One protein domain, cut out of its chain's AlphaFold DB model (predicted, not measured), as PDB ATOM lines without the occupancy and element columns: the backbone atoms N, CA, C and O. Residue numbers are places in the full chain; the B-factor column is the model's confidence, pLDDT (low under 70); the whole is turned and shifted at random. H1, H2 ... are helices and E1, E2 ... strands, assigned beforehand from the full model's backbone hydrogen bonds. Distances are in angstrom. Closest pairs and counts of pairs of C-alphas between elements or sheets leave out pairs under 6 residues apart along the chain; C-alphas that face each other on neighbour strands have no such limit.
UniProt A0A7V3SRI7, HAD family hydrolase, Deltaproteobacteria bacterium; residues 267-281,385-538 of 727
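What this domain is: This is residues 267 to 281 and 385 to 538 of the 727 residues of the protein "HAD family hydrolase" of Deltaproteobacteria bacterium (UniProt A0A7V3SRI7). A strongly twisted sheet of six parallel strands is the core of this domain, with H5 and H6 packed over one face and H2 over the other. H1 and H4 lie toward opposite ends of the longest axis: H1 packs over E1, while H4 is off the sheet, after the long link from E3 and before the short link to H5, and H7 packs on H2. The printed part has 169 residues, with seven named helices and six named strands in the order H1 E1 H2 E2 H3 E3 H4 H5 E4 H6 E5 E6 H7, and the class is mixed, helices and strands. The sheet's order is E3 E2 E1 E4 E5 E6. The whole is compact, with a radius of gyration of the C-alphas of 16.1 A and spans of 47 by 37 by 31 A.

Where its parts are: Across the sheet come E3, residues 438 to 441; E2, residues 402 to 407, 16.4 A from first to last C-alpha; E1, residues 275 to 281, 19.5 A; E4, residues 484 to 491, 19.6 A; E5, residues 508 to 512, 12.7 A; and E6, residues 528 to 531. E4 bends by 63 degrees at residue 487. The helices are H1, residues 267 to 271; H2, residues 387 to 398, 16.8 A; H3, residues 422 to 429, 10.7 A; H4, residues 456 to 460; H5, residues 469 to 479, 15.5 A; H6, residues 494 to 502, 12.2 A; and H7, residues 533 to 538. C-alpha 267 is at (49.524, -38.081, 39.543), C-alpha 281 at (31.154, -23.370, 35.718) and C-alpha 538 at (47.567, -18.638, 21.676).

How they stand to each other: E1 and E4 are parallel at 19 degrees, with N 279 and O 488 2.8 A apart, within hydrogen-bond range. Also within range are N 404 and O 278 of E2 and E1, 2.8 A; N 440 and O 405 of E3 and E2, 2.8 A; N 510 and O 489 of E4 and E5, 2.9 A; and N 529 and O 509 of E5 and E6, 2.8 A. E3 and E6 are the edge strands. E2, H3, E3 and E4, H6, E5 are strand-helix-strand units, two parallel neighbour strands with a helix between, and E3, H4 H5, E4 is a split one, with E2 and E1 between its strands; the three crossovers are right-handed. The helices on both faces give three layers. H5 lies over E2 at a height over the sheet of 8.1 A, slantwise to the strands at 43 degrees to E2 on the local plane. On the same face, H6 lies over E5 and only just over E4, where 3 of its C-alphas fall, at a height of 8.9 A. H5 and H6 touch at a steep tilt of 41 degrees, the same way; their closest C-alphas, of Ala 470 and Tyr 500, are 4.9 A apart. On the opposite face H2, 9.0 A over the sheet, lies only just over E4, with 3 of its C-alphas falling there. Residues 387 to 392 of H2 touch H7, the closest C-alphas being those of Gly 388 and Leu 537, 4.1 A apart. H1 lies over E1 at a height of 8.3 A, and H3 only grazes the sheet with residues 423 to 427. H4 is not on the sheet and is apart from H5. Every O i to N i+4 pair is within hydrogen-bond range in H1 to H6; H7 has 0 of 2, and 1 of 3 O i to N i+3 pairs.

The domain as a whole: The two C-alphas farthest apart are those of Ser 271 and Glu 457, at 49.0 A. Residues 282 to 384 are not printed, and C-alphas 281 and 385 across the cut are 12.6 A apart. The long links are E2 to H3, E3 to H4 and E5 to E6. The mean pLDDT of the printed part is 91.9; residue 506 is under 70, and H4 has a mean of 75.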
ATOM      1  N   GLU A 267      48.664 -36.929  39.249       88.19
ATOM      2  CA  GLU A 267      49.524 -38.081  39.543       88.19
ATOM      3  C   GLU A 267      49.524 -38.424  41.030       88.19
ATOM      4  O   GLU A 267      49.353 -39.591  41.394       88.19
ATOM      5  N   ARG A 268      49.619 -37.407  41.892       90.31
ATOM      6  CA  ARG A 268      49.500 -37.575  43.340       90.31
ATOM      7  C   ARG A 268      48.159 -38.197  43.713       90.31
ATOM      8  O   ARG A 268      48.148 -39.207  44.413       90.31
ATOM      9  N   ALA A 269      47.045 -37.673  43.207       95.25
ATOM     10  CA  ALA A 269      45.721 -38.253  43.426       95.25
ATOM     11  C   ALA A 269      45.676 -39.744  43.053       95.25
ATOM     12  O   ALA A 269      45.250 -40.580  43.852       95.25
ATOM     13  N   ARG A 270      46.191 -40.087  41.866       95.81
ATOM     14  CA  ARG A 270      46.233 -41.470  41.372       95.81
ATOM     15  C   ARG A 270      47.088 -42.387  42.249       95.81
ATOM     16  O   ARG A 270      46.663 -43.507  42.517       95.81
ATOM     17  N   SER A 271      48.233 -41.916  42.748       93.19
ATOM     18  CA  SER A 271      49.081 -42.673  43.687       93.19
ATOM     19  C   SER A 271      48.377 -43.007  45.008       93.19
ATOM     20  O   SER A 271      48.690 -44.009  45.642       93.19
ATOM     21  N   LEU A 272      47.379 -42.207  45.389       96.31
ATOM     22  CA  LEU A 272      46.540 -42.408  46.572       96.31
ATOM     23  C   LEU A 272      45.259 -43.205  46.264       96.31
ATOM     24  O   LEU A 272      44.367 -43.295  47.110       96.31
ATOM     25  N   GLY A 273      45.133 -43.750  45.050       96.75
ATOM     26  CA  GLY A 273      43.940 -44.466  44.595       96.75
ATOM     27  C   GLY A 273      42.710 -43.565  44.439       96.75
ATOM     28  O   GLY A 273      41.582 -44.037  44.581       96.75
ATOM     29  N   LYS A 274      42.911 -42.263  44.201       97.31
ATOM     30  CA  LYS A 274      41.845 -41.270  44.021       97.31
ATOM     31  C   LYS A 274      41.722 -40.829  42.562       97.31
ATOM     32  O   LYS A 274      42.682 -40.865  41.794       97.31
ATOM     33  N   GLU A 275      40.526 -40.385  42.192       97.50
ATOM     34  CA  GLU A 275      40.205 -39.819  40.881       97.50
ATOM     35  C   GLU A 275      40.427 -38.298  40.906       97.50
ATOM     36  O   GLU A 275      39.666 -37.597  41.575       97.50
ATOM     37  N   PRO A 276      41.434 -37.754  40.203       97.50
ATOM     38  CA  PRO A 276      41.623 -36.309  40.132       97.50
ATOM     39  C   PRO A 276      40.465 -35.631  39.402       97.50
ATOM     40  O   PRO A 276      40.073 -36.097  38.331       97.50
ATOM     41  N   ALA A 277      39.941 -34.525  39.934       97.56
ATOM     42  CA  ALA A 277      38.827 -33.797  39.330       97.56
ATOM     43  C   ALA A 277      38.947 -32.274  39.447       97.56
ATOM     44  O   ALA A 277      39.452 -31.760  40.442       97.56
ATOM     45  N   VAL A 278      38.398 -31.557  38.466       97.50
ATOM     46  CA  VAL A 278      38.190 -30.100  38.511       97.50
ATOM     47  C   VAL A 278      36.709 -29.758  38.368       97.50
ATOM     48  O   VAL A 278      35.987 -30.438  37.635       97.50
ATOM     49  N   ALA A 279      36.261 -28.711  39.061       97.75
ATOM     50  CA  ALA A 279      34.938 -28.123  38.881       97.75
ATOM     51  C   ALA A 279      34.973 -26.997  37.841       97.75
ATOM     52  O   ALA A 279      35.901 -26.195  37.820       97.75
ATOM     53  N   LEU A 280      33.970 -26.938  36.976       98.12
ATOM     54  CA  LEU A 280      33.890 -25.981  35.879       98.12
ATOM     55  C   LEU A 280      32.487 -25.393  35.851       98.12
ATOM     56  O   LEU A 280      31.526 -26.130  35.615       98.12
ATOM     57  N   ASP A 281      32.370 -24.093  36.071       97.75
ATOM     58  CA  ASP A 281      31.154 -23.370  35.718       97.75
ATOM     59  C   ASP A 281      30.921 -23.371  34.189       97.75
ATOM     60  O   ASP A 281      31.807 -23.728  33.405       97.75
ATOM     61  N   PRO A 385      31.284 -21.245  22.314       96.25
ATOM     62  CA  PRO A 385      32.295 -21.550  23.310       96.25
ATOM     63  C   PRO A 385      33.257 -20.372  23.494       96.25
ATOM     64  O   PRO A 385      33.670 -19.734  22.520       96.25
ATOM     65  N   ILE A 386      33.759 -20.194  24.711       96.69
ATOM     66  CA  ILE A 386      34.971 -19.413  24.960       96.69
ATOM     67  C   ILE A 386      36.160 -20.278  24.516       96.69
ATOM     68  O   ILE A 386      36.630 -21.160  25.237       96.69
ATOM     69  N   LYS A 387      36.623 -20.068  23.275       93.69
ATOM     70  CA  LYS A 387      37.555 -20.975  22.570       93.69
ATOM     71  C   LYS A 387      38.804 -21.342  23.378       93.69
ATOM     72  O   LYS A 387      39.182 -22.512  23.397       93.69
ATOM     73  N   GLY A 388      39.431 -20.367  24.044       93.69
ATOM     74  CA  GLY A 388      40.608 -20.610  24.884       93.69
ATOM     75  C   GLY A 388      40.315 -21.560  26.042       93.69
ATOM     76  O   GLY A 388      41.062 -22.514  26.249       93.69
ATOM     77  N   MET A 389      39.188 -21.366  26.732       97.25
ATOM     78  CA  MET A 389      38.775 -22.211  27.855       97.25
ATOM     79  C   MET A 389      38.416 -23.629  27.415       97.25
ATOM     80  O   MET A 389      38.840 -24.591  28.052       97.25
ATOM     81  N   VAL A 390      37.718 -23.796  26.286       96.31
ATOM     82  CA  VAL A 390      37.411 -25.132  25.742       96.31
ATOM     83  C   VAL A 390      38.685 -25.921  25.444       96.31
ATOM     84  O   VAL A 390      38.799 -27.087  25.828       96.31
ATOM     85  N   GLU A 391      39.667 -25.299  24.794       94.06
ATOM     86  CA  GLU A 391      40.943 -25.959  24.507       94.06
ATOM     87  C   GLU A 391      41.766 -26.230  25.772       94.06
ATOM     88  O   GLU A 391      42.435 -27.268  25.857       94.06
ATOM     89  N   PHE A 392      41.682 -25.355  26.776       95.56
ATOM     90  CA  PHE A 392      42.319 -25.560  28.074       95.56
ATOM     91  C   PHE A 392      41.736 -26.776  28.798       95.56
ATOM     92  O   PHE A 392      42.475 -27.680  29.186       95.56
ATOM     93  N   VAL A 393      40.406 -26.872  28.882       96.56
ATOM     94  CA  VAL A 393      39.715 -27.993  29.534       96.56
ATOM     95  C   VAL A 393      39.971 -29.311  28.811       96.56
ATOM     96  O   VAL A 393      40.241 -30.315  29.468       96.56
ATOM     97  N   LYS A 394      39.966 -29.340  27.473       95.31
ATOM     98  CA  LYS A 394      40.369 -30.544  26.719       95.31
ATOM     99  C   LYS A 394      41.791 -30.979  27.064       95.31
ATOM    100  O   LYS A 394      42.056 -32.174  27.190       95.31
ATOM    101  N   THR A 395      42.692 -30.015  27.239       93.06
ATOM    102  CA  THR A 395      44.077 -30.288  27.631       93.06
ATOM    103  C   THR A 395      44.131 -30.862  29.050       93.06
ATOM    104  O   THR A 395      44.727 -31.919  29.234       93.06
ATOM    105  N   ILE A 396      43.410 -30.284  30.016       95.00
ATOM    106  CA  ILE A 396      43.275 -30.834  31.379       95.00
ATOM    107  C   ILE A 396      42.717 -32.267  31.357       95.00
ATOM    108  O   ILE A 396      43.281 -33.163  31.984       95.00
ATOM    109  N   LYS A 397      41.656 -32.526  30.582       95.12
ATOM    110  CA  LYS A 397      41.078 -33.873  30.427       95.12
ATOM    111  C   LYS A 397      42.094 -34.874  29.875       95.12
ATOM    112  O   LYS A 397      42.135 -36.014  30.332       95.12
ATOM    113  N   SER A 398      42.953 -34.454  28.943       89.19
ATOM    114  CA  SER A 398      44.011 -35.314  28.391       89.19
ATOM    115  C   SER A 398      45.064 -35.740  29.426       89.19
ATOM    116  O   SER A 398      45.694 -36.781  29.252       89.19
ATOM    117  N   LEU A 399      45.181 -35.016  30.549       89.69
ATOM    118  CA  LEU A 399      45.999 -35.391  31.712       89.69
ATOM    119  C   LEU A 399      45.314 -36.447  32.608       89.69
ATOM    120  O   LEU A 399      45.811 -36.794  33.687       89.69
ATOM    121  N   GLY A 400      44.157 -36.966  32.187       93.44
ATOM    122  CA  GLY A 400      43.348 -37.926  32.935       93.44
ATOM    123  C   GLY A 400      42.637 -37.305  34.136       93.44
ATOM    124  O   GLY A 400      42.416 -38.000  35.125       93.44
ATOM    125  N   VAL A 401      42.337 -36.004  34.071       96.75
ATOM    126  CA  VAL A 401      41.581 -35.271  35.092       96.75
ATOM    127  C   VAL A 401      40.097 -35.287  34.735       96.75
ATOM    128  O   VAL A 401      39.699 -34.914  33.630       96.75
ATOM    129  N   ARG A 402      39.272 -35.712  35.689       97.62
ATOM    130  CA  ARG A 402      37.813 -35.731  35.599       97.62
ATOM    131  C   ARG A 402      37.248 -34.309  35.599       97.62
ATOM    132  O   ARG A 402      37.732 -33.438  36.316       97.62
ATOM    133  N   THR A 403      36.173 -34.082  34.852       98.31
ATOM    134  CA  THR A 403      35.478 -32.785  34.811       98.31
ATOM    135  C   THR A 403      34.122 -32.858  35.502       98.31
ATOM    136  O   THR A 403      33.269 -33.663  35.123       98.31
ATOM    137  N   ILE A 404      33.924 -32.004  36.505       98.38
ATOM    138  CA  ILE A 404      32.656 -31.779  37.198       98.38
ATOM    139  C   ILE A 404      32.108 -30.446  36.689       98.38
ATOM    140  O   ILE A 404      32.577 -29.386  37.081       98.38
ATOM    141  N   PHE A 405      31.135 -30.486  35.794       98.50
ATOM    142  CA  PHE A 405      30.452 -29.288  35.326       98.50
ATOM    143  C   PHE A 405      29.422 -28.864  36.366       98.50
ATOM    144  O   PHE A 405      28.661 -29.704  36.842       98.50
ATOM    145  N   VAL A 406      29.412 -27.593  36.743       97.94
ATOM    146  CA  VAL A 406      28.552 -27.056  37.799       97.94
ATOM    147  C   VAL A 406      27.647 -26.005  37.189       97.94
ATOM    148  O   VAL A 406      28.106 -25.129  36.464       97.94
ATOM    149  N   THR A 407      26.353 -26.089  37.468       95.81
ATOM    150  CA  THR A 407      25.388 -25.077  37.040       95.81
ATOM    151  C   THR A 407      24.349 -24.852  38.124       95.81
ATOM    152  O   THR A 407      23.959 -25.784  38.827       95.81
ATOM    153  N   LEU A 408      23.902 -23.606  38.260       94.56
ATOM    154  CA  LEU A 408      22.806 -23.247  39.161       94.56
ATOM    155  C   LEU A 408      21.431 -23.356  38.491       94.56
ATOM    156  O   LEU A 408      20.412 -23.094  39.123       94.56
ATOM    157  N   ARG A 409      21.399 -23.784  37.225       92.25
ATOM    158  CA  ARG A 409      20.171 -24.182  36.542       92.25
ATOM    159  C   ARG A 409      19.625 -25.435  37.210       92.25
ATOM    160  O   ARG A 409      20.374 -26.395  37.424       92.25
ATOM    161  N   ASP A 410      18.335 -25.423  37.507       92.44
ATOM    162  CA  ASP A 410      17.662 -26.612  38.004       92.44
ATOM    163  C   ASP A 410      17.328 -27.588  36.865       92.44
ATOM    164  O   ASP A 410      17.710 -27.403  35.705       92.44
ATOM    165  N   GLN A 411      16.639 -28.683  37.189       93.25
ATOM    166  CA  GLN A 411      16.243 -29.655  36.176       93.25
ATOM    167  C   GLN A 411      15.314 -29.052  35.117       93.25
ATOM    168  O   GLN A 411      15.425 -29.432  33.953       93.25
ATOM    169  N   VAL A 412      14.415 -28.141  35.484       91.00
ATOM    170  CA  VAL A 412      13.447 -27.551  34.554       91.00
ATOM    171  C   VAL A 412      14.162 -26.608  33.585       91.00
ATOM    172  O   VAL A 412      13.970 -26.728  32.376       91.00
ATOM    173  N   ASP A 413      15.048 -25.755  34.095       91.12
ATOM    174  CA  ASP A 413      15.822 -24.780  33.313       91.12
ATOM    175  C   ASP A 413      16.903 -25.418  32.429       91.12
ATOM    176  O   ASP A 413      17.437 -24.783  31.518       91.12
ATOM    177  N   ASP A 414      17.261 -26.674  32.696       95.12
ATOM    178  CA  ASP A 414      18.241 -27.425  31.913       95.12
ATOM    179  C   ASP A 414      17.609 -28.505  31.019       95.12
ATOM    180  O   ASP A 414      18.332 -29.192  30.301       95.12
ATOM    181  N   SER A 415      16.285 -28.684  31.022       96.69
ATOM    182  CA  SER A 415      15.630 -29.738  30.230       96.69
ATOM    183  C   SER A 415      15.239 -29.267  28.828       96.69
ATOM    184  O   SER A 415      14.512 -28.295  28.643       96.69
ATOM    185  N   LEU A 416      15.684 -30.004  27.814       97.19
ATOM    186  CA  LEU A 416      15.164 -29.929  26.450       97.19
ATOM    187  C   LEU A 416      13.745 -30.531  26.382       97.19
ATOM    188  O   LEU A 416      13.367 -31.298  27.270       97.19
ATOM    189  N   PRO A 417      12.965 -30.268  25.311       96.38
ATOM    190  CA  PRO A 417      11.615 -30.825  25.161       96.38
ATOM    191  C   PRO A 417      11.537 -32.360  25.212       96.38
ATOM    192  O   PRO A 417      10.488 -32.911  25.522       96.38
ATOM    193  N   ASP A 418      12.640 -33.052  24.917       96.69
ATOM    194  CA  ASP A 418      12.757 -34.514  24.982       96.69
ATOM    195  C   ASP A 418      13.311 -35.034  26.328       96.69
ATOM    196  O   ASP A 418      13.641 -36.212  26.451       96.69
ATOM    197  N   GLY A 419      13.438 -34.164  27.335       96.44
ATOM    198  CA  GLY A 419      13.930 -34.486  28.678       96.44
ATOM    199  C   GLY A 419      15.452 -34.593  28.800       96.44
ATOM    200  O   GLY A 419      15.966 -34.790  29.905       96.44
ATOM    201  N   ARG A 420      16.209 -34.459  27.702       97.44
ATOM    202  CA  ARG A 420      17.677 -34.408  27.770       97.44
ATOM    203  C   ARG A 420      18.151 -33.090  28.378       97.44
ATOM    204  O   ARG A 420      17.472 -32.076  28.334       97.44
ATOM    205  N   SER A 421      19.372 -33.102  28.900       97.75
ATOM    206  CA  SER A 421      20.024 -31.921  29.467       97.75
ATOM    207  C   SER A 421      20.614 -31.020  28.386       97.75
ATOM    208  O   SER A 421      21.514 -31.439  27.656       97.75
ATOM    209  N   ALA A 422      20.166 -29.771  28.327       97.69
ATOM    210  CA  ALA A 422      20.702 -28.741  27.448       97.69
ATOM    211  C   ALA A 422      22.200 -28.512  27.686       97.69
ATOM    212  O   ALA A 422      22.971 -28.460  26.726       97.69
ATOM    213  N   SER A 423      22.633 -28.449  28.949       97.69
ATOM    214  CA  SER A 423      24.047 -28.298  29.307       97.69
ATOM    215  C   SER A 423      24.897 -29.473  28.817       97.69
ATOM    216  O   SER A 423      25.957 -29.256  28.231       97.69
ATOM    217  N   ILE A 424      24.436 -30.721  28.978       98.19
ATOM    218  CA  ILE A 424      25.164 -31.897  28.463       98.19
ATOM    219  C   ILE A 424      25.261 -31.855  26.935       98.19
ATOM    220  O   ILE A 424      26.329 -32.133  26.389       98.19
ATOM    221  N   GLU A 425      24.181 -31.513  26.232       98.12
ATOM    222  CA  GLU A 425      24.198 -31.437  24.766       98.12
ATOM    223  C   GLU A 425      25.133 -30.322  24.261       98.12
ATOM    224  O   GLU A 425      25.904 -30.554  23.324       98.12
ATOM    225  N   ALA A 426      25.169 -29.168  24.937       97.19
ATOM    226  CA  ALA A 426      26.146 -28.112  24.665       97.19
ATOM    227  C   ALA A 426      27.588 -28.617  24.855       97.19
ATOM    228  O   ALA A 426      28.436 -28.465  23.976       97.19
ATOM    229  N   LEU A 427      27.871 -29.282  25.980       98.19
ATOM    230  CA  LEU A 427      29.202 -29.815  26.290       98.19
ATOM    231  C   LEU A 427      29.642 -30.904  25.299       98.19
ATOM    232  O   LEU A 427      30.810 -30.935  24.900       98.19
ATOM    233  N   LYS A 428      28.730 -31.783  24.863       97.38
ATOM    234  CA  LYS A 428      29.001 -32.793  23.823       97.38
ATOM    235  C   LYS A 428      29.395 -32.144  22.502       97.38
ATOM    236  O   LYS A 428      30.387 -32.562  21.907       97.38
ATOM    237  N   ARG A 429      28.670 -31.105  22.072       96.19
ATOM    238  CA  ARG A 429      28.926 -30.399  20.806       96.19
ATOM    239  C   ARG A 429      30.365 -29.899  20.687       96.19
ATOM    240  O   ARG A 429      30.934 -29.937  19.601       96.19
ATOM    241  N   TYR A 430      30.962 -29.460  21.793       96.31
ATOM    242  CA  TYR A 430      32.334 -28.945  21.810       96.31
ATOM    243  C   TYR A 430      33.376 -29.966  22.295       96.31
ATOM    244  O   TYR A 430      34.543 -29.611  22.478       96.31
ATOM    245  N   GLY A 431      32.989 -31.236  22.468       95.88
ATOM    246  CA  GLY A 431      33.887 -32.322  22.867       95.88
ATOM    247  C   GLY A 431      34.375 -32.228  24.316       95.88
ATOM    248  O   GLY A 431      35.488 -32.655  24.616       95.88
ATOM    249  N   LEU A 432      33.580 -31.629  25.205       96.94
ATOM    250  CA  LEU A 432      33.891 -31.491  26.633       96.94
ATOM    251  C   LEU A 432      33.254 -32.591  27.490       96.94
ATOM    252  O   LEU A 432      33.757 -32.891  28.574       96.94
ATOM    253  N   TRP A 433      32.178 -33.211  27.004       98.12
ATOM    254  CA  TRP A 433      31.477 -34.288  27.699       98.12
ATOM    255  C   TRP A 433      31.985 -35.673  27.286       98.12
ATOM    256  O   TRP A 433      32.060 -35.992  26.100       98.12
ATOM    257  N   ASP A 434      32.267 -36.524  28.267       95.88
ATOM    258  CA  ASP A 434      32.601 -37.941  28.090       95.88
ATOM    259  C   ASP A 434      32.071 -38.778  29.268       95.88
ATOM    260  O   ASP A 434      31.452 -38.258  30.193       95.88
ATOM    261  N   LYS A 435      32.348 -40.088  29.268       96.69
ATOM    262  CA  LYS A 435      31.916 -41.018  30.328       96.69
ATOM    263  C   LYS A 435      32.478 -40.723  31.724       96.69
ATOM    264  O   LYS A 435      32.013 -41.307  32.696       96.69
ATOM    265  N   THR A 436      33.515 -39.895  31.823       95.69
ATOM    266  CA  THR A 436      34.100 -39.490  33.108       95.69
ATOM    267  C   THR A 436      33.488 -38.188  33.610       95.69
ATOM    268  O   THR A 436      33.610 -37.861  34.781       95.69
ATOM    269  N   SER A 437      32.798 -37.445  32.751       98.00
ATOM    270  CA  SER A 437      32.218 -36.155  33.100       98.00
ATOM    271  C   SER A 437      31.017 -36.315  34.033       98.00
ATOM    272  O   SER A 437      30.251 -37.270  33.911       98.00
ATOM    273  N   THR A 438      30.834 -35.363  34.944       98.25
ATOM    274  CA  THR A 438      29.613 -35.247  35.753       98.25
ATOM    275  C   THR A 438      29.025 -33.855  35.587       98.25
ATOM    276  O   THR A 438      29.780 -32.893  35.494       98.25
ATOM    277  N   LEU A 439      27.698 -33.740  35.585       98.19
ATOM    278  CA  LEU A 439      26.993 -32.468  35.726       98.19
ATOM    279  C   LEU A 439      26.380 -32.414  37.126       98.19
ATOM    280  O   LEU A 439      25.603 -33.293  37.488       98.19
ATOM    281  N   VAL A 440      26.747 -31.401  37.900       97.75
ATOM    282  CA  VAL A 440      26.192 -31.094  39.216       97.75
ATOM    283  C   VAL A 440      25.292 -29.879  39.052       97.75
ATOM    284  O   VAL A 440      25.755 -28.805  38.667       97.75
ATOM    285  N   ARG A 441      24.003 -30.069  39.322       95.56
ATOM    286  CA  ARG A 441      22.989 -29.020  39.221       95.56
ATOM    287  C   ARG A 441      22.582 -28.528  40.597       95.56
ATOM    288  O   ARG A 441      22.761 -29.222  41.605       95.56
ATOM    289  N   TYR A 442      22.004 -27.339  40.619       94.56
ATOM    290  CA  TYR A 442      21.193 -26.924  41.744       94.56
ATOM    291  C   TYR A 442      19.876 -27.706  41.726       94.56
ATOM    292  O   TYR A 442      19.186 -27.762  40.715       94.56
ATOM    293  N   GLU A 443      19.547 -28.337  42.847       92.25
ATOM    294  CA  GLU A 443      18.283 -29.042  43.040       92.25
ATOM    295  C   GLU A 443      17.636 -28.431  44.282       92.25
ATOM    296  O   GLU A 443      18.107 -28.710  45.391       92.25
ATOM    297  N   PRO A 444      16.653 -27.527  44.118       89.94
ATOM    298  CA  PRO A 444      15.981 -26.925  45.259       89.94
ATOM    299  C   PRO A 444      15.202 -28.002  46.024       89.94
ATOM    300  O   PRO A 444      14.577 -28.874  45.421       89.94
ATOM    301  N   GLU A 445      15.232 -27.948  47.358       88.75
ATOM    302  CA  GLU A 445      14.498 -28.909  48.198       88.75
ATOM    303  C   GLU A 445      12.982 -28.740  48.054       88.75
ATOM    304  O   GLU A 445      12.232 -29.716  48.127       88.75
ATOM    305  N   LYS A 446      12.531 -27.502  47.826       90.88
ATOM    306  CA  LYS A 446      11.128 -27.156  47.607       90.88
ATOM    307  C   LYS A 446      10.959 -26.377  46.316       90.88
ATOM    308  O   LYS A 446      11.844 -25.641  45.890       90.88
ATOM    309  N   LYS A 447       9.783 -26.493  45.700       87.12
ATOM    310  CA  LYS A 447       9.482 -25.813  44.432       87.12
ATOM    311  C   LYS A 447       9.551 -24.287  44.570       87.12
ATOM    312  O   LYS A 447       9.963 -23.618  43.630       87.12
ATOM    313  N   GLU A 448       9.164 -23.758  45.726       86.62
ATOM    314  CA  GLU A 448       9.249 -22.339  46.079       86.62
ATOM    315  C   GLU A 448      10.682 -21.818  46.276       86.62
ATOM    316  O   GLU A 448      10.888 -20.614  46.163       86.62
ATOM    317  N   ASP A 449      11.667 -22.697  46.499       85.75
ATOM    318  CA  ASP A 449      13.086 -22.317  46.595       85.75
ATOM    319  C   ASP A 449      13.753 -22.217  45.211       85.75
ATOM    320  O   ASP A 449      14.929 -21.866  45.100       85.75
ATOM    321  N   ARG A 450      13.021 -22.542  44.135       87.56
ATOM    322  CA  ARG A 450      13.522 -22.400  42.768       87.56
ATOM    323  C   ARG A 450      13.851 -20.935  42.492       87.56
ATOM    324  O   ARG A 450      13.038 -20.040  42.712       87.56
ATOM    325  N   ILE A 451      15.046 -20.714  41.962       85.50
ATOM    326  CA  ILE A 451      15.519 -19.385  41.591       85.50
ATOM    327  C   ILE A 451      14.825 -18.990  40.296       85.50
ATOM    328  O   ILE A 451      15.013 -19.631  39.262       85.50
ATOM    329  N   ASP A 452      14.035 -17.926  40.352       85.50
ATOM    330  CA  ASP A 452      13.553 -17.272  39.148       85.50
ATOM    331  C   ASP A 452      14.647 -16.350  38.607       85.50
ATOM    332  O   ASP A 452      14.819 -15.216  39.055       85.50
ATOM    333  N   TRP A 453      15.409 -16.857  37.639       80.81
ATOM    334  CA  TRP A 453      16.490 -16.111  37.000       80.81
ATOM    335  C   TRP A 453      16.008 -14.924  36.152       80.81
ATOM    336  O   TRP A 453      16.839 -14.139  35.694       80.81
ATOM    337  N   THR A 454      14.695 -14.779  35.941       79.81
ATOM    338  CA  THR A 454      14.109 -13.621  35.251       79.81
ATOM    339  C   THR A 454      13.885 -12.432  36.198       79.81
ATOM    340  O   THR A 454      13.915 -11.279  35.770       79.81
ATOM    341  N   ASP A 455      13.793 -12.664  37.515       81.56
ATOM    342  CA  ASP A 455      13.587 -11.611  38.519       81.56
ATOM    343  C   ASP A 455      14.915 -10.984  38.996       81.56
ATOM    344  O   ASP A 455      15.361 -11.130  40.140       81.56
ATOM    345  N   PHE A 456      15.577 -10.266  38.083       72.06
ATOM    346  CA  PHE A 456      16.859  -9.598  38.344       72.06
ATOM    347  C   PHE A 456      16.818  -8.606  39.511       72.06
ATOM    348  O   PHE A 456      17.833  -8.434  40.183       72.06
ATOM    349  N   GLU A 457      15.675  -7.968  39.776       75.44
ATOM    350  CA  GLU A 457      15.549  -7.011  40.878       75.44
ATOM    351  C   GLU A 457      15.622  -7.717  42.232       75.44
ATOM    352  O   GLU A 457      16.362  -7.274  43.113       75.44
ATOM    353  N   LYS A 458      14.964  -8.874  42.394       78.19
ATOM    354  CA  LYS A 458      15.124  -9.683  43.613       78.19
ATOM    355  C   LYS A 458      16.542 -10.224  43.775       78.19
ATOM    356  O   LYS A 458      17.045 -10.250  44.900       78.19
ATOM    357  N   ILE A 459      17.197 -10.633  42.686       75.44
ATOM    358  CA  ILE A 459      18.593 -11.104  42.725       75.44
ATOM    359  C   ILE A 459      19.525  -9.957  43.142       75.44
ATOM    360  O   ILE A 459      20.318 -10.107  44.072       75.44
ATOM    361  N   LYS A 460      19.386  -8.782  42.518       71.50
ATOM    362  CA  LYS A 460      20.179  -7.579  42.813       71.50
ATOM    363  C   LYS A 460      19.950  -7.069  44.237       71.50
ATOM    364  O   LYS A 460      20.903  -6.653  44.891       71.50
ATOM    365  N   ALA A 461      18.717  -7.145  44.734       76.62
ATOM    366  CA  ALA A 461      18.364  -6.803  46.111       76.62
ATOM    367  C   ALA A 461      18.834  -7.850  47.143       76.62
ATOM    368  O   ALA A 461      18.654  -7.644  48.342       76.62
ATOM    369  N   GLY A 462      19.403  -8.982  46.704       75.25
ATOM    370  CA  GLY A 462      19.788 -10.090  47.579       75.25
ATOM    371  C   GLY A 462      18.598 -10.804  48.227       75.25
ATOM    372  O   GLY A 462      18.783 -11.551  49.187       75.25
ATOM    373  N   ALA A 463      17.380 -10.581  47.722       76.19
ATOM    374  CA  ALA A 463      16.160 -11.216  48.214       76.19
ATOM    375  C   ALA A 463      16.120 -12.713  47.869       76.19
ATOM    376  O   ALA A 463      15.501 -13.493  48.591       76.19
ATOM    377  N   VAL A 464      16.812 -13.121  46.800       75.00
ATOM    378  CA  VAL A 464      17.076 -14.527  46.482       75.00
ATOM    379  C   VAL A 464      18.534 -14.827  46.804       75.00
ATOM    380  O   VAL A 464      19.449 -14.267  46.199       75.00
ATOM    381  N   ARG A 465      18.759 -15.715  47.775       80.50
ATOM    382  CA  ARG A 465      20.105 -16.171  48.116       80.50
ATOM    383  C   ARG A 465      20.557 -17.196  47.086       80.50
ATOM    384  O   ARG A 465      20.117 -18.341  47.115       80.50
ATOM    385  N   GLU A 466      21.467 -16.783  46.215       82.69
ATOM    386  CA  GLU A 466      22.108 -17.683  45.266       82.69
ATOM    387  C   GLU A 466      22.796 -18.861  45.999       82.69
ATOM    388  O   GLU A 466      23.524 -18.646  46.980       82.69
ATOM    389  N   PRO A 467      22.573 -20.117  45.569       87.50
ATOM    390  CA  PRO A 467      23.213 -21.280  46.156       87.50
ATOM    391  C   PRO A 467      24.724 -21.216  45.982       87.50
ATOM    392  O   PRO A 467      25.251 -20.895  44.918       87.50
ATOM    393  N   ASN A 468      25.450 -21.607  47.025       90.94
ATOM    394  CA  ASN A 468      26.896 -21.689  46.937       90.94
ATOM    395  C   ASN A 468      27.302 -22.913  46.098       90.94
ATOM    396  O   ASN A 468      27.190 -24.056  46.553       90.94
ATOM    397  N   LYS A 469      27.833 -22.682  44.891       94.31
ATOM    398  CA  LYS A 469      28.368 -23.737  44.010       94.31
ATOM    399  C   LYS A 469      29.397 -24.635  44.712       94.31
ATOM    400  O   LYS A 469      29.435 -25.842  44.458       94.31
ATOM    401  N   ALA A 470      30.181 -24.091  45.647       94.62
ATOM    402  CA  ALA A 470      31.139 -24.875  46.420       94.62
ATOM    403  C   ALA A 470      30.455 -25.951  47.277       94.62
ATOM    404  O   ALA A 470      30.990 -27.053  47.421       94.62
ATOM    405  N   ASP A 471      29.262 -25.673  47.808       94.75
ATOM    406  CA  ASP A 471      28.503 -26.637  48.606       94.75
ATOM    407  C   ASP A 471      27.909 -27.747  47.729       94.75
ATOM    408  O   ASP A 471      27.955 -28.917  48.120       94.75
ATOM    409  N   LEU A 472      27.475 -27.422  46.505       95.25
ATOM    410  CA  LEU A 472      27.058 -28.420  45.511       95.25
ATOM    411  C   LEU A 472      28.204 -29.388  45.177       95.25
ATOM    412  O   LEU A 472      28.029 -30.609  45.216       95.25
ATOM    413  N   VAL A 473      29.400 -28.854  44.911       95.88
ATOM    414  CA  VAL A 473      30.591 -29.665  44.611       95.88
ATOM    415  C   VAL A 473      31.034 -30.485  45.822       95.88
ATOM    416  O   VAL A 473      31.337 -31.669  45.682       95.88
ATOM    417  N   ARG A 474      31.032 -29.909  47.029       94.88
ATOM    418  CA  ARG A 474      31.347 -30.634  48.274       94.88
ATOM    419  C   ARG A 474      30.406 -31.801  48.516       94.88
ATOM    420  O   ARG A 474      30.874 -32.879  48.889       94.88
ATOM    421  N   ARG A 475      29.102 -31.587  48.326       95.38
ATOM    422  CA  ARG A 475      28.088 -32.639  48.429       95.38
ATOM    423  C   ARG A 475      28.410 -33.768  47.452       95.38
ATOM    424  O   ARG A 475      28.574 -34.902  47.895       95.38
ATOM    425  N   HIS A 476      28.672 -33.438  46.187       96.25
ATOM    426  CA  HIS A 476      29.048 -34.424  45.172       96.25
ATOM    427  C   HIS A 476      30.335 -35.202  45.520       96.25
ATOM    428  O   HIS A 476      30.391 -36.427  45.398       96.25
ATOM    429  N   ILE A 477      31.376 -34.519  46.011       95.06
ATOM    430  CA  ILE A 477      32.622 -35.165  46.457       95.06
ATOM    431  C   ILE A 477      32.345 -36.125  47.622       95.06
ATOM    432  O   ILE A 477      32.872 -37.241  47.635       95.06
ATOM    433  N   ARG A 478      31.509 -35.730  48.590       95.62
ATOM    434  CA  ARG A 478      31.137 -36.576  49.734       95.62
ATOM    435  C   ARG A 478      30.380 -37.825  49.283       95.62
ATOM    436  O   ARG A 478      30.742 -38.928  49.685       95.62
ATOM    437  N   GLU A 479      29.400 -37.658  48.402       96.62
ATOM    438  CA  GLU A 479      28.604 -38.744  47.812       96.62
ATOM    439  C   GLU A 479      29.453 -39.713  46.981       96.62
ATOM    440  O   GLU A 479      29.131 -40.894  46.876       96.62
ATOM    441  N   SER A 480      30.599 -39.265  46.455       96.19
ATOM    442  CA  SER A 480      31.547 -40.147  45.765       96.19
ATOM    443  C   SER A 480      32.243 -41.170  46.682       96.19
ATOM    444  O   SER A 480      33.005 -42.002  46.182       96.19
ATOM    445  N   GLY A 481      32.022 -41.114  48.003       96.00
ATOM    446  CA  GLY A 481      32.708 -41.952  48.993       96.00
ATOM    447  C   GLY A 481      34.172 -41.549  49.186       96.00
ATOM    448  O   GLY A 481      35.024 -42.387  49.473       96.00
ATOM    449  N   GLY A 482      34.493 -40.275  48.936       91.31
ATOM    450  CA  GLY A 482      35.861 -39.761  48.977       91.31
ATOM    451  C   GLY A 482      36.767 -40.315  47.876       91.31
ATOM    452  O   GLY A 482      37.985 -40.270  48.038       91.31
ATOM    453  N   ARG A 483      36.219 -40.869  46.783       96.56
ATOM    454  CA  ARG A 483      37.007 -41.306  45.614       96.56
ATOM    455  C   ARG A 483      37.597 -40.130  44.848       96.56
ATOM    456  O   ARG A 483      38.679 -40.265  44.291       96.56
ATOM    457  N   ILE A 484      36.900 -38.998  44.829       96.62
ATOM    458  CA  ILE A 484      37.333 -37.804  44.110       96.62
ATOM    459  C   ILE A 484      38.418 -37.066  44.905       96.62
ATOM    460  O   ILE A 484      38.217 -36.710  46.067       96.62
ATOM    461  N   TRP A 485      39.545 -36.795  44.249       96.25
ATOM    462  CA  TRP A 485      40.551 -35.828  44.673       96.25
ATOM    463  C   TRP A 485      40.315 -34.521  43.927       96.25
ATOM    464  O   TRP A 485      40.524 -34.428  42.718       96.25
ATOM    465  N   PHE A 486      39.847 -33.511  44.644       96.06
ATOM    466  CA  PHE A 486      39.553 -32.218  44.054       96.06
ATOM    467  C   PHE A 486      40.841 -31.422  43.830       96.06
ATOM    468  O   PHE A 486      41.567 -31.160  44.781       96.06
ATOM    469  N   ILE A 487      41.116 -31.057  42.577       95.12
ATOM    470  CA  ILE A 487      42.290 -30.275  42.171       95.12
ATOM    471  C   ILE A 487      41.959 -28.780  42.146       95.12
ATOM    472  O   ILE A 487      42.762 -27.964  42.583       95.12
ATOM    473  N   GLY A 488      40.795 -28.383  41.636       95.00
ATOM    474  CA  GLY A 488      40.490 -26.959  41.525       95.00
ATOM    475  C   GLY A 488      39.162 -26.630  40.869       95.00
ATOM    476  O   GLY A 488      38.409 -27.528  40.489       95.00
ATOM    477  N   MET A 489      38.878 -25.334  40.743       96.31
ATOM    478  CA  MET A 489      37.651 -24.804  40.139       96.31
ATOM    479  C   MET A 489      37.920 -23.680  39.140       96.31
ATOM    480  O   MET A 489      38.920 -22.978  39.275       96.31
ATOM    481  N   PHE A 490      36.998 -23.492  38.198       97.38
ATOM    482  CA  PHE A 490      36.967 -22.370  37.264       97.38
ATOM    483  C   PHE A 490      35.588 -21.724  37.290       97.38
ATOM    484  O   PHE A 490      34.590 -22.435  37.139       97.38
ATOM    485  N   ASP A 491      35.546 -20.407  37.462       97.31
ATOM    486  CA  ASP A 491      34.314 -19.619  37.453       97.31
ATOM    487  C   ASP A 491      34.616 -18.175  37.021       97.31
ATOM    488  O   ASP A 491      35.694 -17.646  37.294       97.31
ATOM    489  N   ASN A 492      33.692 -17.541  36.316       96.38
ATOM    490  CA  ASN A 492      33.772 -16.146  35.885       96.38
ATOM    491  C   ASN A 492      33.315 -15.157  36.966       96.38
ATOM    492  O   ASN A 492      33.571 -13.963  36.829       96.38
ATOM    493  N   ASP A 493      32.651 -15.617  38.032       95.31
ATOM    494  CA  ASP A 493      32.255 -14.776  39.159       95.31
ATOM    495  C   ASP A 493      33.250 -14.889  40.333       95.31
ATOM    496  O   ASP A 493      33.321 -15.925  41.014       95.31
ATOM    497  N   PRO A 494      33.975 -13.805  40.672       94.62
ATOM    498  CA  PRO A 494      34.836 -13.747  41.851       94.62
ATOM    499  C   PRO A 494      34.164 -14.142  43.175       94.62
ATOM    500  O   PRO A 494      34.833 -14.694  44.052       94.62
ATOM    501  N   LYS A 495      32.853 -13.917  43.344       94.12
ATOM    502  CA  LYS A 495      32.100 -14.355  44.533       94.12
ATOM    503  C   LYS A 495      32.078 -15.873  44.649       94.12
ATOM    504  O   LYS A 495      32.250 -16.403  45.747       94.12
ATOM    505  N   HIS A 496      31.893 -16.583  43.538       94.38
ATOM    506  CA  HIS A 496      31.934 -18.040  43.537       94.38
ATOM    507  C   HIS A 496      33.350 -18.531  43.795       94.38
ATOM    508  O   HIS A 496      33.534 -19.343  44.698       94.38
ATOM    509  N   VAL A 497      34.360 -17.978  43.116       94.25
ATOM    510  CA  VAL A 497      35.779 -18.286  43.385       94.25
ATOM    511  C   VAL A 497      36.086 -18.167  44.884       94.25
ATOM    512  O   VAL A 497      36.606 -19.106  45.496       94.25
ATOM    513  N   LYS A 498      35.651 -17.069  45.510       92.12
ATOM    514  CA  LYS A 498      35.763 -16.840  46.954       92.12
ATOM    515  C   LYS A 498      34.997 -17.876  47.785       92.12
ATOM    516  O   LYS A 498      35.537 -18.405  48.755       92.12
ATOM    517  N   GLY A 499      33.781 -18.236  47.376       92.81
ATOM    518  CA  GLY A 499      32.988 -19.297  47.998       92.81
ATOM    519  C   GLY A 499      33.707 -20.650  48.033       92.81
ATOM    520  O   GLY A 499      33.658 -21.339  49.054       92.81
ATOM    521  N   TYR A 500      34.443 -21.012  46.975       92.81
ATOM    522  CA  TYR A 500      35.271 -22.226  46.949       92.81
ATOM    523  C   TYR A 500      36.508 -22.123  47.859       92.81
ATOM    524  O   TYR A 500      36.865 -23.108  48.516       92.81
ATOM    525  N   GLN A 501      37.134 -20.946  47.954       89.25
ATOM    526  CA  GLN A 501      38.248 -20.700  48.881       89.25
ATOM    527  C   GLN A 501      37.814 -20.818  50.344       89.25
ATOM    528  O   GLN A 501      38.454 -21.507  51.143       89.25
ATOM    529  N   ASP A 502      36.703 -20.177  50.701       89.06
ATOM    530  CA  ASP A 502      36.148 -20.215  52.057       89.06
ATOM    531  C   ASP A 502      35.639 -21.620  52.399       89.06
ATOM    532  O   ASP A 502      35.697 -22.067  53.550       89.06
ATOM    533  N   ALA A 503      35.264 -22.379  51.368       86.81
ATOM    534  CA  ALA A 503      34.978 -23.791  51.465       86.81
ATOM    535  C   ALA A 503      36.214 -24.683  51.744       86.81
ATOM    536  O   ALA A 503      36.067 -25.895  51.950       86.81
ATOM    537  N   ARG A 504      37.431 -24.126  51.788       84.00
ATOM    538  CA  ARG A 504      38.686 -24.857  52.053       84.00
ATOM    539  C   ARG A 504      38.856 -26.110  51.183       84.00
ATOM    540  O   ARG A 504      39.479 -27.085  51.606       84.00
ATOM    541  N   LEU A 505      38.284 -26.104  49.979       78.69
ATOM    542  CA  LEU A 505      38.567 -27.115  48.969       78.69
ATOM    543  C   LEU A 505      39.967 -26.815  48.434       78.69
ATOM    544  O   LEU A 505      40.185 -25.751  47.873       78.69
ATOM    545  N   ARG A 506      40.944 -27.692  48.664       66.19
ATOM    546  CA  ARG A 506      42.325 -27.436  48.224       66.19
ATOM    547  C   ARG A 506      42.412 -27.500  46.692       66.19
ATOM    548  O   ARG A 506      41.789 -28.369  46.093       66.19
ATOM    549  N   THR A 507      43.093 -26.545  46.051       76.50
ATOM    550  CA  THR A 507      44.445 -26.640  45.432       76.50
ATOM    551  C   THR A 507      44.625 -25.488  44.423       76.50
ATOM    552  O   THR A 507      45.600 -24.750  44.524       76.50
ATOM    553  N   PHE A 508      43.656 -25.253  43.524       90.31
ATOM    554  CA  PHE A 508      43.685 -24.139  42.558       90.31
ATOM    555  C   PHE A 508      42.302 -23.502  42.340       90.31
ATOM    556  O   PHE A 508      41.317 -24.201  42.102       90.31
ATOM    557  N   PHE A 509      42.228 -22.171  42.370       93.75
ATOM    558  CA  PHE A 509      40.996 -21.416  42.119       93.75
ATOM    559  C   PHE A 509      41.215 -20.482  40.938       93.75
ATOM    560  O   PHE A 509      42.120 -19.655  41.000       93.75
ATOM    561  N   PHE A 510      40.420 -20.617  39.883       94.56
ATOM    562  CA  PHE A 510      40.586 -19.846  38.658       94.56
ATOM    563  C   PHE A 510      39.377 -18.935  38.425       94.56
ATOM    564  O   PHE A 510      38.262 -19.411  38.231       94.56
ATOM    565  N   HIS A 511      39.622 -17.629  38.413       96.06
ATOM    566  CA  HIS A 511      38.718 -16.616  37.897       96.06
ATOM    567  C   HIS A 511      38.902 -16.490  36.379       96.06
ATOM    568  O   HIS A 511      39.988 -16.153  35.907       96.06
ATOM    569  N   VAL A 512      37.857 -16.762  35.602       96.00
ATOM    570  CA  VAL A 512      37.879 -16.598  34.143       96.00
ATOM    571  C   VAL A 512      37.471 -15.170  33.790       96.00
ATOM    572  O   VAL A 512      36.326 -14.774  33.977       96.00
ATOM    573  N   GLU A 513      38.415 -14.387  33.276       93.62
ATOM    574  CA  GLU A 513      38.182 -12.987  32.941       93.62
ATOM    575  C   GLU A 513      37.271 -12.822  31.721       93.62
ATOM    576  O   GLU A 513      37.242 -13.637  30.796       93.62
ATOM    577  N   GLY A 514      36.599 -11.673  31.675       87.38
ATOM    578  CA  GLY A 514      35.788 -11.242  30.547       87.38
ATOM    579  C   GLY A 514      34.353 -11.025  30.976       87.38
ATOM    580  O   GLY A 514      33.887  -9.881  30.959       87.38
ATOM    581  N   ASP A 515      33.669 -12.089  31.396       87.69
ATOM    582  CA  ASP A 515      32.236 -12.065  31.681       87.69
ATOM    583  C   ASP A 515      31.895 -12.008  33.178       87.69
ATOM    584  O   ASP A 515      31.311 -12.931  33.712       87.69
ATOM    585  N   ILE A 516      32.263 -10.922  33.872       88.75
ATOM    586  CA  ILE A 516      32.029 -10.754  35.327       88.75
ATOM    587  C   ILE A 516      30.599 -10.262  35.645       88.75
ATOM    588  O   ILE A 516      30.287  -9.125  35.254       88.75
ATOM    589  N   PRO A 517      29.758 -11.036  36.369       86.62
ATOM    590  CA  PRO A 517      28.358 -10.687  36.642       86.62
ATOM    591  C   PRO A 517      28.147  -9.317  37.314       86.62
ATOM    592  O   PRO A 517      29.032  -8.819  38.023       86.62
ATOM    593  N   PRO A 518      26.970  -8.677  37.146       82.12
ATOM    594  CA  PRO A 518      26.675  -7.395  37.776       82.12
ATOM    595  C   PRO A 518      26.766  -7.479  39.300       82.12
ATOM    596  O   PRO A 518      26.258  -8.404  39.930       82.12
ATOM    597  N   GLY A 519      27.399  -6.477  39.909       82.75
ATOM    598  CA  GLY A 519      27.567  -6.414  41.361       82.75
ATOM    599  C   GLY A 519      28.577  -7.419  41.920       82.75
ATOM    600  O   GLY A 519      28.692  -7.533  43.141       82.75
ATOM    601  N   SER A 520      29.291  -8.168  41.078       85.94
ATOM    602  CA  SER A 520      30.437  -8.972  41.507       85.94
ATOM    603  C   SER A 520      31.709  -8.121  41.555       85.94
ATOM    604  O   SER A 520      31.817  -7.132  40.819       85.94
ATOM    605  N   PRO A 521      32.660  -8.429  42.463       89.62
ATOM    606  CA  PRO A 521      33.951  -7.754  42.482       89.62
ATOM    607  C   PRO A 521      34.586  -7.806  41.093       89.62
ATOM    608  O   PRO A 521      34.478  -8.812  40.403       89.62
ATOM    609  N   ARG A 522      35.245  -6.726  40.666       87.44
ATOM    610  CA  ARG A 522      35.927  -6.709  39.359       87.44
ATOM    611  C   ARG A 522      37.232  -7.498  39.360       87.44
ATOM    612  O   ARG A 522      37.759  -7.802  38.297       87.44
ATOM    613  N   GLU A 523      37.764  -7.777  40.541       87.81
ATOM    614  CA  GLU A 523      39.065  -8.403  40.714       87.81
ATOM    615  C   GLU A 523      38.920  -9.826  41.235       87.81
ATOM    616  O   GLU A 523      38.008 -10.131  42.008       87.81
ATOM    617  N   ALA A 524      39.840 -10.688  40.809       88.44
ATOM    618  CA  ALA A 524      39.934 -12.041  41.321       88.44
ATOM    619  C   ALA A 524      40.291 -12.009  42.823       88.44
ATOM    620  O   ALA A 524      41.102 -11.171  43.229       88.44
ATOM    621  N   PRO A 525      39.734 -12.905  43.659       89.81
ATOM    622  CA  PRO A 525      40.080 -12.964  45.076       89.81
ATOM    623  C   PRO A 525      41.563 -13.283  45.308       89.81
ATOM    624  O   PRO A 525      42.156 -14.065  44.560       89.81
ATOM    625  N   ASP A 526      42.142 -12.778  46.396       87.38
ATOM    626  CA  ASP A 526      43.500 -13.151  46.810       87.38
ATOM    627  C   ASP A 526      43.652 -14.675  46.946       87.38
ATOM    628  O   ASP A 526      42.789 -15.374  47.484       87.38
ATOM    629  N   GLY A 527      44.765 -15.203  46.451       84.69
ATOM    630  CA  GLY A 527      45.056 -16.626  46.312       84.69
ATOM    631  C   GLY A 527      44.362 -17.316  45.133       84.69
ATOM    632  O   GLY A 527      44.287 -18.546  45.127       84.69
ATOM    633  N   SER A 528      43.824 -16.575  44.159       90.50
ATOM    634  CA  SER A 528      43.222 -17.138  42.940       90.50
ATOM    635  C   SER A 528      43.936 -16.686  41.665       90.50
ATOM    636  O   SER A 528      44.571 -15.634  41.610       90.50
ATOM    637  N   PHE A 529      43.847 -17.508  40.630       92.12
ATOM    638  CA  PHE A 529      44.390 -17.240  39.308       92.12
ATOM    639  C   PHE A 529      43.337 -16.542  38.450       92.12
ATOM    640  O   PHE A 529      42.283 -17.111  38.209       92.12
ATOM    641  N   ALA A 530      43.623 -15.362  37.927       93.25
ATOM    642  CA  ALA A 530      42.895 -14.784  36.812       93.25
ATOM    643  C   ALA A 530      43.393 -15.395  35.495       93.25
ATOM    644  O   ALA A 530      44.602 -15.473  35.259       93.25
ATOM    645  N   ILE A 531      42.467 -15.843  34.648       94.12
ATOM    646  CA  ILE A 531      42.737 -16.375  33.313       94.12
ATOM    647  C   ILE A 531      42.110 -15.453  32.275       94.12
ATOM    648  O   ILE A 531      40.893 -15.301  32.265       94.12
ATOM    649  N   ASN A 532      42.906 -14.950  31.334       93.81
ATOM    650  CA  ASN A 532      42.424 -14.271  30.140       93.81
ATOM    651  C   ASN A 532      42.199 -15.279  28.997       93.81
ATOM    652  O   ASN A 532      43.171 -15.753  28.393       93.81
ATOM    653  N   PRO A 533      40.946 -15.601  28.621       92.00
ATOM    654  CA  PRO A 533      40.688 -16.663  27.651       92.00
ATOM    655  C   PRO A 533      41.181 -16.367  26.234       92.00
ATOM    656  O   PRO A 533      41.459 -17.298  25.475       92.00
ATOM    657  N   SER A 534      41.270 -15.089  25.861       86.62
ATOM    658  CA  SER A 534      41.701 -14.689  24.517       86.62
ATOM    659  C   SER A 534      43.187 -14.985  24.306       86.62
ATOM    660  O   SER A 534      43.556 -15.612  23.314       86.62
ATOM    661  N   GLN A 535      44.017 -14.646  25.294       89.50
ATOM    662  CA  GLN A 535      45.453 -14.925  25.299       89.50
ATOM    663  C   GLN A 535      45.742 -16.413  25.560       89.50
ATOM    664  O   GLN A 535      46.699 -16.971  25.018       89.50
ATOM    665  N   LEU A 536      44.879 -17.085  26.337       90.44
ATOM    666  CA  LEU A 536      45.030 -18.496  26.704       90.44
ATOM    667  C   LEU A 536      45.131 -19.416  25.485       90.44
ATOM    668  O   LEU A 536      45.922 -20.359  25.488       90.44
ATOM    669  N   LEU A 537      44.347 -19.150  24.436       88.62
ATOM    670  CA  LEU A 537      44.340 -19.982  23.233       88.62
ATOM    671  C   LEU A 537      45.692 -19.966  22.509       88.62
ATOM    672  O   LEU A 537      46.169 -21.011  22.056       88.62
ATOM    673  N   ASP A 538      46.302 -18.791  22.387       85.38
ATOM    674  CA  ASP A 538      47.567 -18.638  21.676       85.38
ATOM    675  C   ASP A 538      48.721 -19.253  22.461       85.38
ATOM    676  O   ASP A 538      49.554 -19.964  21.890       85.38
TER     677      ASP A 538